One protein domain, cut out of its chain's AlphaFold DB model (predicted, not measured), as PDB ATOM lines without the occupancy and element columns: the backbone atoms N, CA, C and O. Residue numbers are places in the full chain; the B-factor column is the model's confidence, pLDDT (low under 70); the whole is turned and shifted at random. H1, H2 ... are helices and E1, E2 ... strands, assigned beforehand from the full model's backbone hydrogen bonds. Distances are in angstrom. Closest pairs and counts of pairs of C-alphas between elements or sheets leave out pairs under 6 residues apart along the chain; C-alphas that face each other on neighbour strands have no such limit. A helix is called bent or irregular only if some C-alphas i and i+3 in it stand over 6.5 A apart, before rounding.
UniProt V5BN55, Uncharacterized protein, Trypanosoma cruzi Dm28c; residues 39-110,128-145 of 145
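What this domain is: This is residues 39 to 110 and 128 to 145 of the 145 residues of an uncharacterized protein of Trypanosoma cruzi Dm28c (UniProt V5BN55). Two helices, H1 and H2, pack on each other at a steep tilt, and the long strand E5 runs from H2, on which it packs, past a long two-stranded hairpin, E1 and E2, with E2 near E5 and the hairpin meeting H1 only along residues 40 to 48 of that helix. A small strand pair, E3 and E4, lies at one end, where E3 packs on the first part of H1. The printed part has 90 residues with two named helices and five named strands, in the order H1 E1 E2 H2 E3 E4 E5; each of the two sheets, E1 - E2 and E3 - E4, is antiparallel, and E5 pairs with no named strand. The class is mixed, helices and strands, and the whole is compact, with a radius of gyration of the C-alphas of 13.0 A and spans of 37 by 30 by 20 A.

Where its parts are: E1, residues 67 to 75, is 23.4 A long and begins with C-alpha 67 at (-42.027, 46.351, 23.908). E2, residues 78 to 85, is 21.9 A long. H1, residues 40 to 58, is 24.9 A long and begins with C-alpha 40 at (-47.055, 44.717, 13.948). H1 is irregular, with C-alphas 54 and 57 9.6 A apart, and has a kink of 61 degrees near residue 52. H2, residues 90 to 101, is 16.6 A long. E3, residues 105 to 109, and E4, residues 129 to 131, are 13.3 A and 7.0 A long. E5, residues 133 to 141, is 24.5 A long and ends with C-alpha 141 at (-27.159, 42.893, 24.968).

How they stand to each other: E1 and E2 form a hairpin, antiparallel at 163 degrees, with N 72 and O 80 at 2.8 A and N 82 and O 70 at 2.8 A. E2 and E5 are near each other, with 17 pairs of C-alphas within 10 A. The closest C-alphas of H1 and E1 are those of Ser 41 and Val 68, 7.5 A apart. H1 and H2 touch at a steep tilt of 45 degrees, opposite ways; their closest C-alphas, of Met 51 and Ala 95, are 5.2 A apart. The closest C-alphas of H2 and E5 are those of Cys 100 and Val 134, 5.0 A apart. Those of H1 and E3 are Leu 43 and Gly 106, 5.7 A apart. E3 and E4 are antiparallel at 134 degrees, with N 106 and O 130 at 2.8 A. E4 runs on into E5 across a break of 1 residue, at 83 degrees. E1 and E5 are apart, as are H1 and E5. Every O i to N i+4 pair is within hydrogen-bond range in H2, and 13 of 15 are in H1.

The domain as a whole: The two C-alphas farthest apart are those of Val 128 and Ala 145, 42.7 A. Residues 111 to 127 are not printed, and C-alphas 110 and 128 are 7.4 A apart across this cut. Of the links that are printed whole, H1 to E1 is short and the others are tight. The mean pLDDT of the printed part is 84.2; residues 57 to 65, 110 and 143 to 145 are under 70.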
ATOM      1  N   ASP A  39     -50.500  44.520  11.092       88.50
ATOM      2  CA  ASP A  39     -50.513  45.142  12.409       88.50
ATOM      3  C   ASP A  39     -49.388  44.531  13.252       88.50
ATOM      4  O   ASP A  39     -49.520  43.471  13.873       88.50
ATOM      5  N   MET A  40     -48.235  45.195  13.234       87.94
ATOM      6  CA  MET A  40     -47.055  44.717  13.948       87.94
ATOM      7  C   MET A  40     -47.216  44.807  15.469       87.94
ATOM      8  O   MET A  40     -46.588  44.013  16.167       87.94
ATOM      9  N   SER A  41     -48.054  45.719  15.982       88.19
ATOM     10  CA  SER A  41     -48.319  45.822  17.424       88.19
ATOM     11  C   SER A  41     -49.087  44.596  17.889       88.19
ATOM     12  O   SER A  41     -48.589  43.835  18.719       88.19
ATOM     13  N   ALA A  42     -50.229  44.325  17.252       88.62
ATOM     14  CA  ALA A  42     -51.063  43.177  17.583       88.62
ATOM     15  C   ALA A  42     -50.324  41.842  17.361       88.62
ATOM     16  O   ALA A  42     -50.472  40.900  18.144       88.62
ATOM     17  N   LEU A  43     -49.458  41.756  16.340       90.44
ATOM     18  CA  LEU A  43     -48.589  40.592  16.141       90.44
ATOM     19  C   LEU A  43     -47.600  40.403  17.305       90.44
ATOM     20  O   LEU A  43     -47.439  39.285  17.801       90.44
ATOM     21  N   CYS A  44     -46.929  41.469  17.749       90.88
ATOM     22  CA  CYS A  44     -45.960  41.395  18.847       90.88
ATOM     23  C   CYS A  44     -46.634  41.117  20.197       90.88
ATOM     24  O   CYS A  44     -46.085  40.367  21.009       90.88
ATOM     25  N   GLU A  45     -47.838  41.645  20.416       89.00
ATOM     26  CA  GLU A  45     -48.683  41.315  21.567       89.00
ATOM     27  C   GLU A  45     -49.050  39.827  21.577       89.00
ATOM     28  O   GLU A  45     -48.840  39.150  22.585       89.00
ATOM     29  N   ALA A  46     -49.496  39.275  20.444       89.50
ATOM     30  CA  ALA A  46     -49.822  37.854  20.330       89.50
ATOM     31  C   ALA A  46     -48.603  36.950  20.590       89.50
ATOM     32  O   ALA A  46     -48.720  35.913  21.252       89.50
ATOM     33  N   ILE A  47     -47.415  37.339  20.110       91.25
ATOM     34  CA  ILE A  47     -46.161  36.625  20.401       91.25
ATOM     35  C   ILE A  47     -45.838  36.702  21.898       91.25
ATOM     36  O   ILE A  47     -45.515  35.675  22.498       91.25
ATOM     37  N   GLY A  48     -45.959  37.881  22.514       89.56
ATOM     38  CA  GLY A  48     -45.762  38.066  23.955       89.56
ATOM     39  C   GLY A  48     -46.720  37.214  24.789       89.56
ATOM     40  O   GLY A  48     -46.301  36.550  25.738       89.56
ATOM     41  N   HIS A  49     -47.984  37.131  24.376       87.69
ATOM     42  CA  HIS A  49     -48.966  36.268  25.020       87.69
ATOM     43  C   HIS A  49     -48.569  34.789  24.920       87.69
ATOM     44  O   HIS A  49     -48.509  34.100  25.937       87.69
ATOM     45  N   LYS A  50     -48.180  34.297  23.734       89.25
ATOM     46  CA  LYS A  50     -47.677  32.917  23.574       89.25
ATOM     47  C   LYS A  50     -46.443  32.639  24.428       89.25
ATOM     48  O   LYS A  50     -46.298  31.540  24.955       89.25
ATOM     49  N   MET A  51     -45.559  33.619  24.566       88.19
ATOM     50  CA  MET A  51     -44.349  33.506  25.379       88.19
ATOM     51  C   MET A  51     -44.703  33.306  26.858       88.19
ATOM     52  O   MET A  51     -44.133  32.426  27.507       88.19
ATOM     53  N   SER A  52     -45.709  34.037  27.352       84.25
ATOM     54  CA  SER A  52     -46.273  33.833  28.693       84.25
ATOM     55  C   SER A  52     -46.949  32.465  28.846       84.25
ATOM     56  O   SER A  52     -46.811  31.827  29.883       84.25
ATOM     57  N   VAL A  53     -47.610  31.949  27.804       85.25
ATOM     58  CA  VAL A  53     -48.242  30.618  27.837       85.25
ATOM     59  C   VAL A  53     -47.197  29.502  27.908       85.25
ATOM     60  O   VAL A  53     -47.365  28.557  28.675       85.25
ATOM     61  N   PHE A  54     -46.100  29.599  27.152       82.38
ATOM     62  CA  PHE A  54     -45.082  28.543  27.129       82.38
ATOM     63  C   PHE A  54     -44.244  28.451  28.401       82.38
ATOM     64  O   PHE A  54     -43.756  27.368  28.724       82.38
ATOM     65  N   CYS A  55     -44.015  29.563  29.100       80.00
ATOM     66  CA  CYS A  55     -43.097  29.589  30.244       80.00
ATOM     67  C   CYS A  55     -43.703  30.172  31.526       80.00
ATOM     68  O   CYS A  55     -43.010  30.275  32.540       80.00
ATOM     69  N   GLY A  56     -44.993  30.506  31.512       76.69
ATOM     70  CA  GLY A  56     -45.718  31.035  32.660       76.69
ATOM     71  C   GLY A  56     -45.054  32.281  33.243       76.69
ATOM     72  O   GLY A  56     -44.538  33.136  32.530       76.69
ATOM     73  N   LEU A  57     -45.022  32.334  34.575       68.94
ATOM     74  CA  LEU A  57     -44.410  33.420  35.349       68.94
ATOM     75  C   LEU A  57     -42.873  33.434  35.292       68.94
ATOM     76  O   LEU A  57     -42.258  34.368  35.795       68.94
ATOM     77  N   ALA A  58     -42.231  32.407  34.719       67.69
ATOM     78  CA  ALA A  58     -40.768  32.323  34.664       67.69
ATOM     79  C   ALA A  58     -40.152  33.277  33.627       67.69
ATOM     80  O   ALA A  58     -38.930  33.420  33.546       67.69
ATOM     81  N   VAL A  59     -40.998  33.902  32.814       69.19
ATOM     82  CA  VAL A  59     -40.622  34.873  31.804       69.19
ATOM     83  C   VAL A  59     -41.449  36.123  32.055       69.19
ATOM     84  O   VAL A  59     -42.671  36.085  31.944       69.19
ATOM     85  N   GLU A  60     -40.788  37.234  32.383       65.06
ATOM     86  CA  GLU A  60     -41.432  38.547  32.447       65.06
ATOM     87  C   GLU A  60     -41.833  38.996  31.034       65.06
ATOM     88  O   GLU A  60     -41.139  39.763  30.367       65.06
ATOM     89  N   ALA A  61     -42.956  38.473  30.548       63.09
ATOM     90  CA  ALA A  61     -43.713  39.073  29.467       63.09
ATOM     91  C   ALA A  61     -44.693  40.060  30.111       63.09
ATOM     92  O   ALA A  61     -45.542  39.663  30.909       63.09
ATOM     93  N   SER A  62     -44.542  41.352  29.812       63.19
ATOM     94  CA  SER A  62     -45.478  42.374  30.289       63.19
ATOM     95  C   SER A  62     -46.901  42.025  29.849       63.19
ATOM     96  O   SER A  62     -47.107  41.535  28.738       63.19
ATOM     97  N   ALA A  63     -47.894  42.334  30.687       60.34
ATOM     98  CA  ALA A  63     -49.304  42.234  30.303       60.34
ATOM     99  C   ALA A  63     -49.638  43.117  29.083       60.34
ATOM    100  O   ALA A  63     -50.583  42.825  28.360       60.34
ATOM    101  N   ALA A  64     -48.832  44.157  28.832       59.88
ATOM    102  CA  ALA A  64     -48.912  45.015  27.650       59.88
ATOM    103  C   ALA A  64     -48.201  44.433  26.406       59.88
ATOM    104  O   ALA A  64     -48.080  45.119  25.398       59.88
ATOM    105  N   GLY A  65     -47.700  43.195  26.466       68.12
ATOM    106  CA  GLY A  65     -46.990  42.545  25.365       68.12
ATOM    107  C   GLY A  65     -45.489  42.854  25.315       68.12
ATOM    108  O   GLY A  65     -44.881  43.329  26.276       68.12
ATOM    109  N   LEU A  66     -44.860  42.514  24.187       82.50
ATOM    110  CA  LEU A  66     -43.439  42.784  23.943       82.50
ATOM    111  C   LEU A  66     -43.246  44.254  23.555       82.50
ATOM    112  O   LEU A  66     -43.914  44.748  22.650       82.50
ATOM    113  N   GLN A  67     -42.302  44.944  24.197       87.19
ATOM    114  CA  GLN A  67     -42.027  46.351  23.908       87.19
ATOM    115  C   GLN A  67     -41.368  46.497  22.532       87.19
ATOM    116  O   GLN A  67     -40.225  46.078  22.338       87.19
ATOM    117  N   VAL A  68     -42.082  47.103  21.584       89.62
ATOM    118  CA  VAL A  68     -41.578  47.394  20.237       89.62
ATOM    119  C   VAL A  68     -40.779  48.697  20.253       89.62
ATOM    120  O   VAL A  68     -41.305  49.749  20.597       89.62
ATOM    121  N   GLU A  69     -39.509  48.627  19.864       90.69
ATOM    122  CA  GLU A  69     -38.590  49.774  19.792       90.69
ATOM    123  C   GLU A  69     -38.545  50.375  18.384       90.69
ATOM    124  O   GLU A  69     -38.449  51.587  18.208       90.69
ATOM    125  N   ALA A  70     -38.601  49.525  17.357       90.31
ATOM    126  CA  ALA A  70     -38.594  49.968  15.971       90.31
ATOM    127  C   ALA A  70     -39.230  48.930  15.046       90.31
ATOM    128  O   ALA A  70     -39.080  47.727  15.247       90.31
ATOM    129  N   VAL A  71     -39.861  49.407  13.976       90.50
ATOM    130  CA  VAL A  71     -40.319  48.589  12.850       90.50
ATOM    131  C   VAL A  71     -39.743  49.194  11.576       90.50
ATOM    132  O   VAL A  71     -39.864  50.395  11.343       90.50
ATOM    133  N   ARG A  72     -39.089  48.372  10.758       88.88
ATOM    134  CA  ARG A  72     -38.567  48.749   9.442       88.88
ATOM    135  C   ARG A  72     -39.138  47.817   8.386       88.88
ATOM    136  O   ARG A  72     -39.155  46.607   8.581       88.88
ATOM    137  N   HIS A  73     -39.571  48.387   7.272       83.88
ATOM    138  CA  HIS A  73     -39.989  47.648   6.088       83.88
ATOM    139  C   HIS A  73     -38.846  47.708   5.073       83.88
ATOM    140  O   HIS A  73     -38.391  48.805   4.753       83.88
ATOM    141  N   ASP A  74     -38.340  46.551   4.650       77.31
ATOM    142  CA  ASP A  74     -37.194  46.470   3.730       77.31
ATOM    143  C   ASP A  74     -37.682  46.340   2.283       77.31
ATOM    144  O   ASP A  74     -37.489  47.221   1.449       77.31
ATOM    145  N   THR A  75     -38.431  45.274   2.019       76.31
ATOM    146  CA  THR A  75     -39.025  44.950   0.718       76.31
ATOM    147  C   THR A  75     -40.440  44.426   0.915       76.31
ATOM    148  O   THR A  75     -40.781  44.020   2.025       76.31
ATOM    149  N   ASP A  76     -41.235  44.354  -0.155       77.56
ATOM    150  CA  ASP A  76     -42.613  43.857  -0.099       77.56
ATOM    151  C   ASP A  76     -42.732  42.544   0.685       77.56
ATOM    152  O   ASP A  76     -42.178  41.501   0.317       77.56
ATOM    153  N   GLY A  77     -43.458  42.630   1.798       78.94
ATOM    154  CA  GLY A  77     -43.752  41.507   2.674       78.94
ATOM    155  C   GLY A  77     -42.629  41.098   3.627       78.94
ATOM    156  O   GLY A  77     -42.716  40.019   4.209       78.94
ATOM    157  N   VAL A  78     -41.592  41.919   3.817       88.88
ATOM    158  CA  VAL A  78     -40.521  41.670   4.793       88.88
ATOM    159  C   VAL A  78     -40.403  42.835   5.769       88.88
ATOM    160  O   VAL A  78     -40.079  43.966   5.405       88.88
ATOM    161  N   TYR A  79     -40.608  42.526   7.047       90.94
ATOM    162  CA  TYR A  79     -40.541  43.476   8.149       90.94
ATOM    163  C   TYR A  79     -39.429  43.074   9.114       90.94
ATOM    164  O   TYR A  79     -39.312  41.914   9.516       90.94
ATOM    165  N   HIS A  80     -38.645  44.052   9.541       93.56
ATOM    166  CA  HIS A  80     -37.688  43.926  10.628       93.56
ATOM    167  C   HIS A  80     -38.218  44.658  11.852       93.56
ATOM    168  O   HIS A  80     -38.446  45.864  11.809       93.56
ATOM    169  N   VAL A  81     -38.391  43.932  12.951       93.44
ATOM    170  CA  VAL A  81     -38.881  44.492  14.214       93.44
ATOM    171  C   VAL A  81     -37.776  44.415  15.241       93.44
ATOM    172  O   VAL A  81     -37.163  43.365  15.404       93.44
ATOM    173  N   VAL A  82     -37.530  45.504  15.949       93.62
ATOM    174  CA  VAL A  82     -36.668  45.515  17.126       93.62
ATOM    175  C   VAL A  82     -37.563  45.552  18.353       93.62
ATOM    176  O   VAL A  82     -38.404  46.438  18.483       93.62
ATOM    177  N   LEU A  83     -37.381  44.578  19.236       91.38
ATOM    178  CA  LEU A  83     -38.084  44.451  20.503       91.38
ATOM    179  C   LEU A  83     -37.104  44.614  21.659       91.38
ATOM    180  O   LEU A  83     -35.968  44.143  21.572       91.38
ATOM    181  N   ARG A  84     -37.555  45.190  22.771       88.50
ATOM    182  CA  ARG A  84     -36.825  45.137  24.038       88.50
ATOM    183  C   ARG A  84     -37.330  43.978  24.883       88.50
ATOM    184  O   ARG A  84     -38.517  43.869  25.182       88.50
ATOM    185  N   LEU A  85     -36.398  43.130  25.305       86.81
ATOM    186  CA  LEU A  85     -36.625  42.096  26.302       86.81
ATOM    187  C   LEU A  85     -35.965  42.526  27.614       86.81
ATOM    188  O   LEU A  85     -34.737  42.553  27.709       86.81
ATOM    189  N   LEU A  86     -36.787  42.855  28.616       81.62
ATOM    190  CA  LEU A  86     -36.328  43.357  29.918       81.62
ATOM    191  C   LEU A  86     -35.494  42.316  30.677       81.62
ATOM    192  O   LEU A  86     -34.501  42.646  31.320       81.62
ATOM    193  N   GLN A  87     -35.846  41.036  30.533       80.81
ATOM    194  CA  GLN A  87     -35.109  39.927  31.129       80.81
ATOM    195  C   GLN A  87     -34.743  38.873  30.083       80.81
ATOM    196  O   GLN A  87     -35.495  37.938  29.813       80.81
ATOM    197  N   ALA A  88     -33.543  38.984  29.511       81.56
ATOM    198  CA  ALA A  88     -33.044  38.025  28.525       81.56
ATOM    199  C   ALA A  88     -32.419  36.773  29.165       81.56
ATOM    200  O   ALA A  88     -31.255  36.440  28.929       81.56
ATOM    201  N   THR A  89     -33.187  36.064  29.993       84.88
ATOM    202  CA  THR A  89     -32.770  34.746  30.491       84.88
ATOM    203  C   THR A  89     -32.753  33.726  29.340       84.88
ATOM    204  O   THR A  89     -33.487  33.886  28.359       84.88
ATOM    205  N   PRO A  90     -31.960  32.640  29.430       86.06
ATOM    206  CA  PRO A  90     -31.988  31.575  28.423       86.06
ATOM    207  C   PRO A  90     -33.396  31.010  28.190       86.06
ATOM    208  O   PRO A  90     -33.761  30.694  27.056       86.06
ATOM    209  N   LEU A  91     -34.204  30.943  29.253       86.25
ATOM    210  CA  LEU A  91     -35.594  30.514  29.182       86.25
ATOM    211  C   LEU A  91     -36.452  31.513  28.397       86.25
ATOM    212  O   LEU A  91     -37.131  31.104  27.462       86.25
ATOM    213  N   ALA A  92     -36.358  32.813  28.696       86.12
ATOM    214  CA  ALA A  92     -37.101  33.855  27.985       86.12
ATOM    215  C   ALA A  92     -36.760  33.899  26.487       86.12
ATOM    216  O   ALA A  92     -37.648  33.993  25.643       86.12
ATOM    217  N   VAL A  93     -35.480  33.757  26.135       88.38
ATOM    218  CA  VAL A  93     -35.050  33.697  24.727       88.38
ATOM    219  C   VAL A  93     -35.602  32.451  24.026       88.38
ATOM    220  O   VAL A  93     -36.011  32.523  22.866       88.38
ATOM    221  N   THR A  94     -35.629  31.309  24.715       90.00
ATOM    222  CA  THR A  94     -36.185  30.059  24.171       90.00
ATOM    223  C   THR A  94     -37.694  30.173  23.969       90.00
ATOM    224  O   THR A  94     -38.192  29.820  22.901       90.00
ATOM    225  N   ALA A  95     -38.396  30.740  24.950       90.69
ATOM    226  CA  ALA A  95     -39.825  31.014  24.888       90.69
ATOM    227  C   ALA A  95     -40.156  31.912  23.693       90.69
ATOM    228  O   ALA A  95     -40.981  31.543  22.866       90.69
ATOM    229  N   LEU A  96     -39.427  33.021  23.531       91.38
ATOM    230  CA  LEU A  96     -39.595  33.935  22.403       91.38
ATOM    231  C   LEU A  96     -39.429  33.222  21.056       91.38
ATOM    232  O   LEU A  96     -40.270  33.363  20.172       91.38
ATOM    233  N   ARG A  97     -38.372  32.416  20.899       93.44
ATOM    234  CA  ARG A  97     -38.140  31.651  19.663       93.44
ATOM    235  C   ARG A  97     -39.272  30.662  19.381       93.44
ATOM    236  O   ARG A  97     -39.713  30.578  18.237       93.44
ATOM    237  N   ALA A  98     -39.763  29.957  20.400       92.81
ATOM    238  CA  ALA A  98     -40.898  29.043  20.268       92.81
ATOM    239  C   ALA A  98     -42.199  29.788  19.912       92.81
ATOM    240  O   ALA A  98     -42.973  29.339  19.062       92.81
ATOM    241  N   SER A  99     -42.432  30.961  20.501       92.44
ATOM    242  CA  SER A  99     -43.572  31.832  20.188       92.44
ATOM    243  C   SER A  99     -43.523  32.375  18.765       92.44
ATOM    244  O   SER A  99     -44.542  32.359  18.077       92.44
ATOM    245  N   CYS A 100     -42.348  32.778  18.280       93.62
ATOM    246  CA  CYS A 100     -42.156  33.138  16.878       93.62
ATOM    247  C   CYS A 100     -42.441  31.945  15.949       93.62
ATOM    248  O   CYS A 100     -43.243  32.074  15.028       93.62
ATOM    249  N   ALA A 101     -41.860  30.773  16.227       93.25
ATOM    250  CA  ALA A 101     -42.012  29.581  15.387       93.25
ATOM    251  C   ALA A 101     -43.455  29.043  15.336       93.25
ATOM    252  O   ALA A 101     -43.878  28.494  14.326       93.25
ATOM    253  N   SER A 102     -44.225  29.223  16.410       93.12
ATOM    254  CA  SER A 102     -45.644  28.842  16.482       93.12
ATOM    255  C   SER A 102     -46.600  29.916  15.946       93.12
ATOM    256  O   SER A 102     -47.822  29.781  16.060       93.12
ATOM    257  N   THR A 103     -46.090  31.022  15.403       92.62
ATOM    258  CA  THR A 103     -46.908  32.100  14.838       92.62
ATOM    259  C   THR A 103     -46.981  31.971  13.329       92.62
ATOM    260  O   THR A 103     -46.017  32.253  12.632       92.62
ATOM    261  N   ALA A 104     -48.151  31.532  12.858       91.06
ATOM    262  CA  ALA A 104     -48.429  31.280  11.445       91.06
ATOM    263  C   ALA A 104     -49.353  32.326  10.803       91.06
ATOM    264  O   ALA A 104     -49.410  32.411   9.582       91.06
ATOM    265  N   LEU A 105     -50.083  33.108  11.606       89.25
ATOM    266  CA  LEU A 105     -51.015  34.138  11.146       89.25
ATOM    267  C   LEU A 105     -50.699  35.469  11.828       89.25
ATOM    268  O   LEU A 105     -50.424  35.496  13.030       89.25
ATOM    269  N   GLY A 106     -50.739  36.549  11.053       85.38
ATOM    270  CA  GLY A 106     -50.558  37.917  11.515       85.38
ATOM    271  C   GLY A 106     -51.791  38.774  11.218       85.38
ATOM    272  O   GLY A 106     -52.357  38.647  10.129       85.38
ATOM    273  N   PRO A 107     -52.230  39.622  12.163       85.19
ATOM    274  CA  PRO A 107     -53.338  40.548  11.953       85.19
ATOM    275  C   PRO A 107     -52.977  41.616  10.919       85.19
ATOM    276  O   PRO A 107     -51.823  42.030  10.807       85.19
ATOM    277  N   VAL A 108     -53.971  42.057  10.156       83.44
ATOM    278  CA  VAL A 108     -53.820  43.030   9.072       83.44
ATOM    279  C   VAL A 108     -54.671  44.258   9.377       83.44
ATOM    280  O   VAL A 108     -55.863  44.139   9.662       83.44
ATOM    281  N   VAL A 109     -54.080  45.449   9.272       78.94
ATOM    282  CA  VAL A 109     -54.822  46.710   9.351       78.94
ATOM    283  C   VAL A 109     -55.514  46.936   8.008       78.94
ATOM    284  O   VAL A 109     -54.872  47.215   6.992       78.94
ATOM    285  N   GLY A 110     -56.840  46.797   7.990       59.84
ATOM    286  CA  GLY A 110     -57.655  47.172   6.840       59.84
ATOM    287  C   GLY A 110     -57.670  48.692   6.672       59.84
ATOM    288  O   GLY A 110     -58.145  49.412   7.548       59.84
ATOM    289  N   VAL A 128     -59.082  40.537   9.986       81.25
ATOM    290  CA  VAL A 128     -58.450  40.044   8.762       81.25
ATOM    291  C   VAL A 128     -57.034  39.611   9.131       81.25
ATOM    292  O   VAL A 128     -56.269  40.388   9.701       81.25
ATOM    293  N   THR A 129     -56.685  38.360   8.838       83.88
ATOM    294  CA  THR A 129     -55.354  37.802   9.110       83.88
ATOM    295  C   THR A 129     -54.695  37.341   7.816       83.88
ATOM    296  O   THR A 129     -55.368  36.976   6.855       83.88
ATOM    297  N   THR A 130     -53.364  37.367   7.785       85.88
ATOM    298  CA  THR A 130     -52.545  36.880   6.669       85.88
ATOM    299  C   THR A 130     -51.511  35.873   7.175       85.88
ATOM    300  O   THR A 130     -51.054  36.004   8.315       85.88
ATOM    301  N   PRO A 131     -51.116  34.867   6.378       89.06
ATOM    302  CA  PRO A 131     -50.003  33.997   6.727       89.06
ATOM    303  C   PRO A 131     -48.715  34.782   6.989       89.06
ATOM    304  O   PRO A 131     -48.345  35.669   6.218       89.06
ATOM    305  N   VAL A 132     -48.010  34.433   8.062       92.19
ATOM    306  CA  VAL A 132     -46.711  35.018   8.419       92.19
ATOM    307  C   VAL A 132     -45.716  33.937   8.809       92.19
ATOM    308  O   VAL A 132     -46.082  32.904   9.366       92.19
ATOM    309  N   ALA A 133     -44.438  34.212   8.574       93.44
ATOM    310  CA  ALA A 133     -43.326  33.500   9.182       93.44
ATOM    311  C   ALA A 133     -42.515  34.482  10.032       93.44
ATOM    312  O   ALA A 133     -42.062  35.510   9.528       93.44
ATOM    313  N   VAL A 134     -42.320  34.168  11.314       95.00
ATOM    314  CA  VAL A 134     -41.579  35.019  12.256       95.00
ATOM    315  C   VAL A 134     -40.336  34.291  12.749       95.00
ATOM    316  O   VAL A 134     -40.417  33.153  13.213       95.00
ATOM    317  N   ARG A 135     -39.177  34.953  12.713       94.19
ATOM    318  CA  ARG A 135     -37.931  34.413  13.277       94.19
ATOM    319  C   ARG A 135     -37.130  35.456  14.041       94.19
ATOM    320  O   ARG A 135     -37.108  36.627  13.673       94.19
ATOM    321  N   VAL A 136     -36.413  35.001  15.065       94.06
ATOM    322  CA  VAL A 136     -35.404  35.797  15.776       94.06
ATOM    323  C   VAL A 136     -34.103  35.768  14.973       94.06
ATOM    324  O   VAL A 136     -33.577  34.687  14.713       94.06
ATOM    325  N   VAL A 137     -33.583  36.936  14.600       93.12
ATOM    326  CA  VAL A 137     -32.358  37.073  13.793       93.12
ATOM    327  C   VAL A 137     -31.162  37.450  14.663       93.12
ATOM    328  O   VAL A 137     -30.129  36.787  14.608       93.12
ATOM    329  N   HIS A 138     -31.309  38.471  15.510       90.69
ATOM    330  CA  HIS A 138     -30.225  38.968  16.360       90.69
ATOM    331  C   HIS A 138     -30.678  39.193  17.803       90.69
ATOM    332  O   HIS A 138     -31.831  39.527  18.067       90.69
ATOM    333  N   LEU A 139     -29.732  39.019  18.728       89.25
ATOM    334  CA  LEU A 139     -29.856  39.329  20.149       89.25
ATOM    335  C   LEU A 139     -28.673  40.217  20.529       89.25
ATOM    336  O   LEU A 139     -27.525  39.773  20.462       89.25
ATOM    337  N   THR A 140     -28.947  41.459  20.910       88.50
ATOM    338  CA  THR A 140     -27.924  42.446  21.264       88.50
ATOM    339  C   THR A 140     -28.100  42.847  22.719       88.50
ATOM    340  O   THR A 140     -29.092  43.472  23.081       88.50
ATOM    341  N   ALA A 141     -27.133  42.494  23.567       83.56
ATOM    342  CA  ALA A 141     -27.159  42.893  24.968       83.56
ATOM    343  C   ALA A 141     -27.058  44.420  25.089       83.56
ATOM    344  O   ALA A 141     -26.143  45.031  24.528       83.56
ATOM    345  N   VAL A 142     -27.956  45.024  25.863       79.75
ATOM    346  CA  VAL A 142     -27.855  46.436  26.222       79.75
ATOM    347  C   VAL A 142     -26.764  46.548  27.286       79.75
ATOM    348  O   VAL A 142     -26.816  45.887  28.327       79.75
ATOM    349  N   LYS A 143     -25.714  47.330  27.014       67.56
ATOM    350  CA  LYS A 143     -24.733  47.662  28.052       67.56
ATOM    351  C   LYS A 143     -25.416  48.604  29.039       67.56
ATOM    352  O   LYS A 143     -25.936  49.632  28.621       67.56
ATOM    353  N   ALA A 144     -25.411  48.245  30.323       56.81
ATOM    354  CA  ALA A 144     -25.723  49.202  31.377       56.81
ATOM    355  C   ALA A 144     -24.718  50.359  31.267       56.81
ATOM    356  O   ALA A 144     -23.516  50.096  31.142       56.81
ATOM    357  N   ALA A 145     -25.239  51.585  31.196       49.97
ATOM    358  CA  ALA A 145     -24.452  52.813  31.168       49.97
ATOM    359  C   ALA A 145     -23.712  53.021  32.494       49.97
ATOM    360  O   ALA A 145     -24.264  52.609  33.541       49.97
TER     361      ALA A 145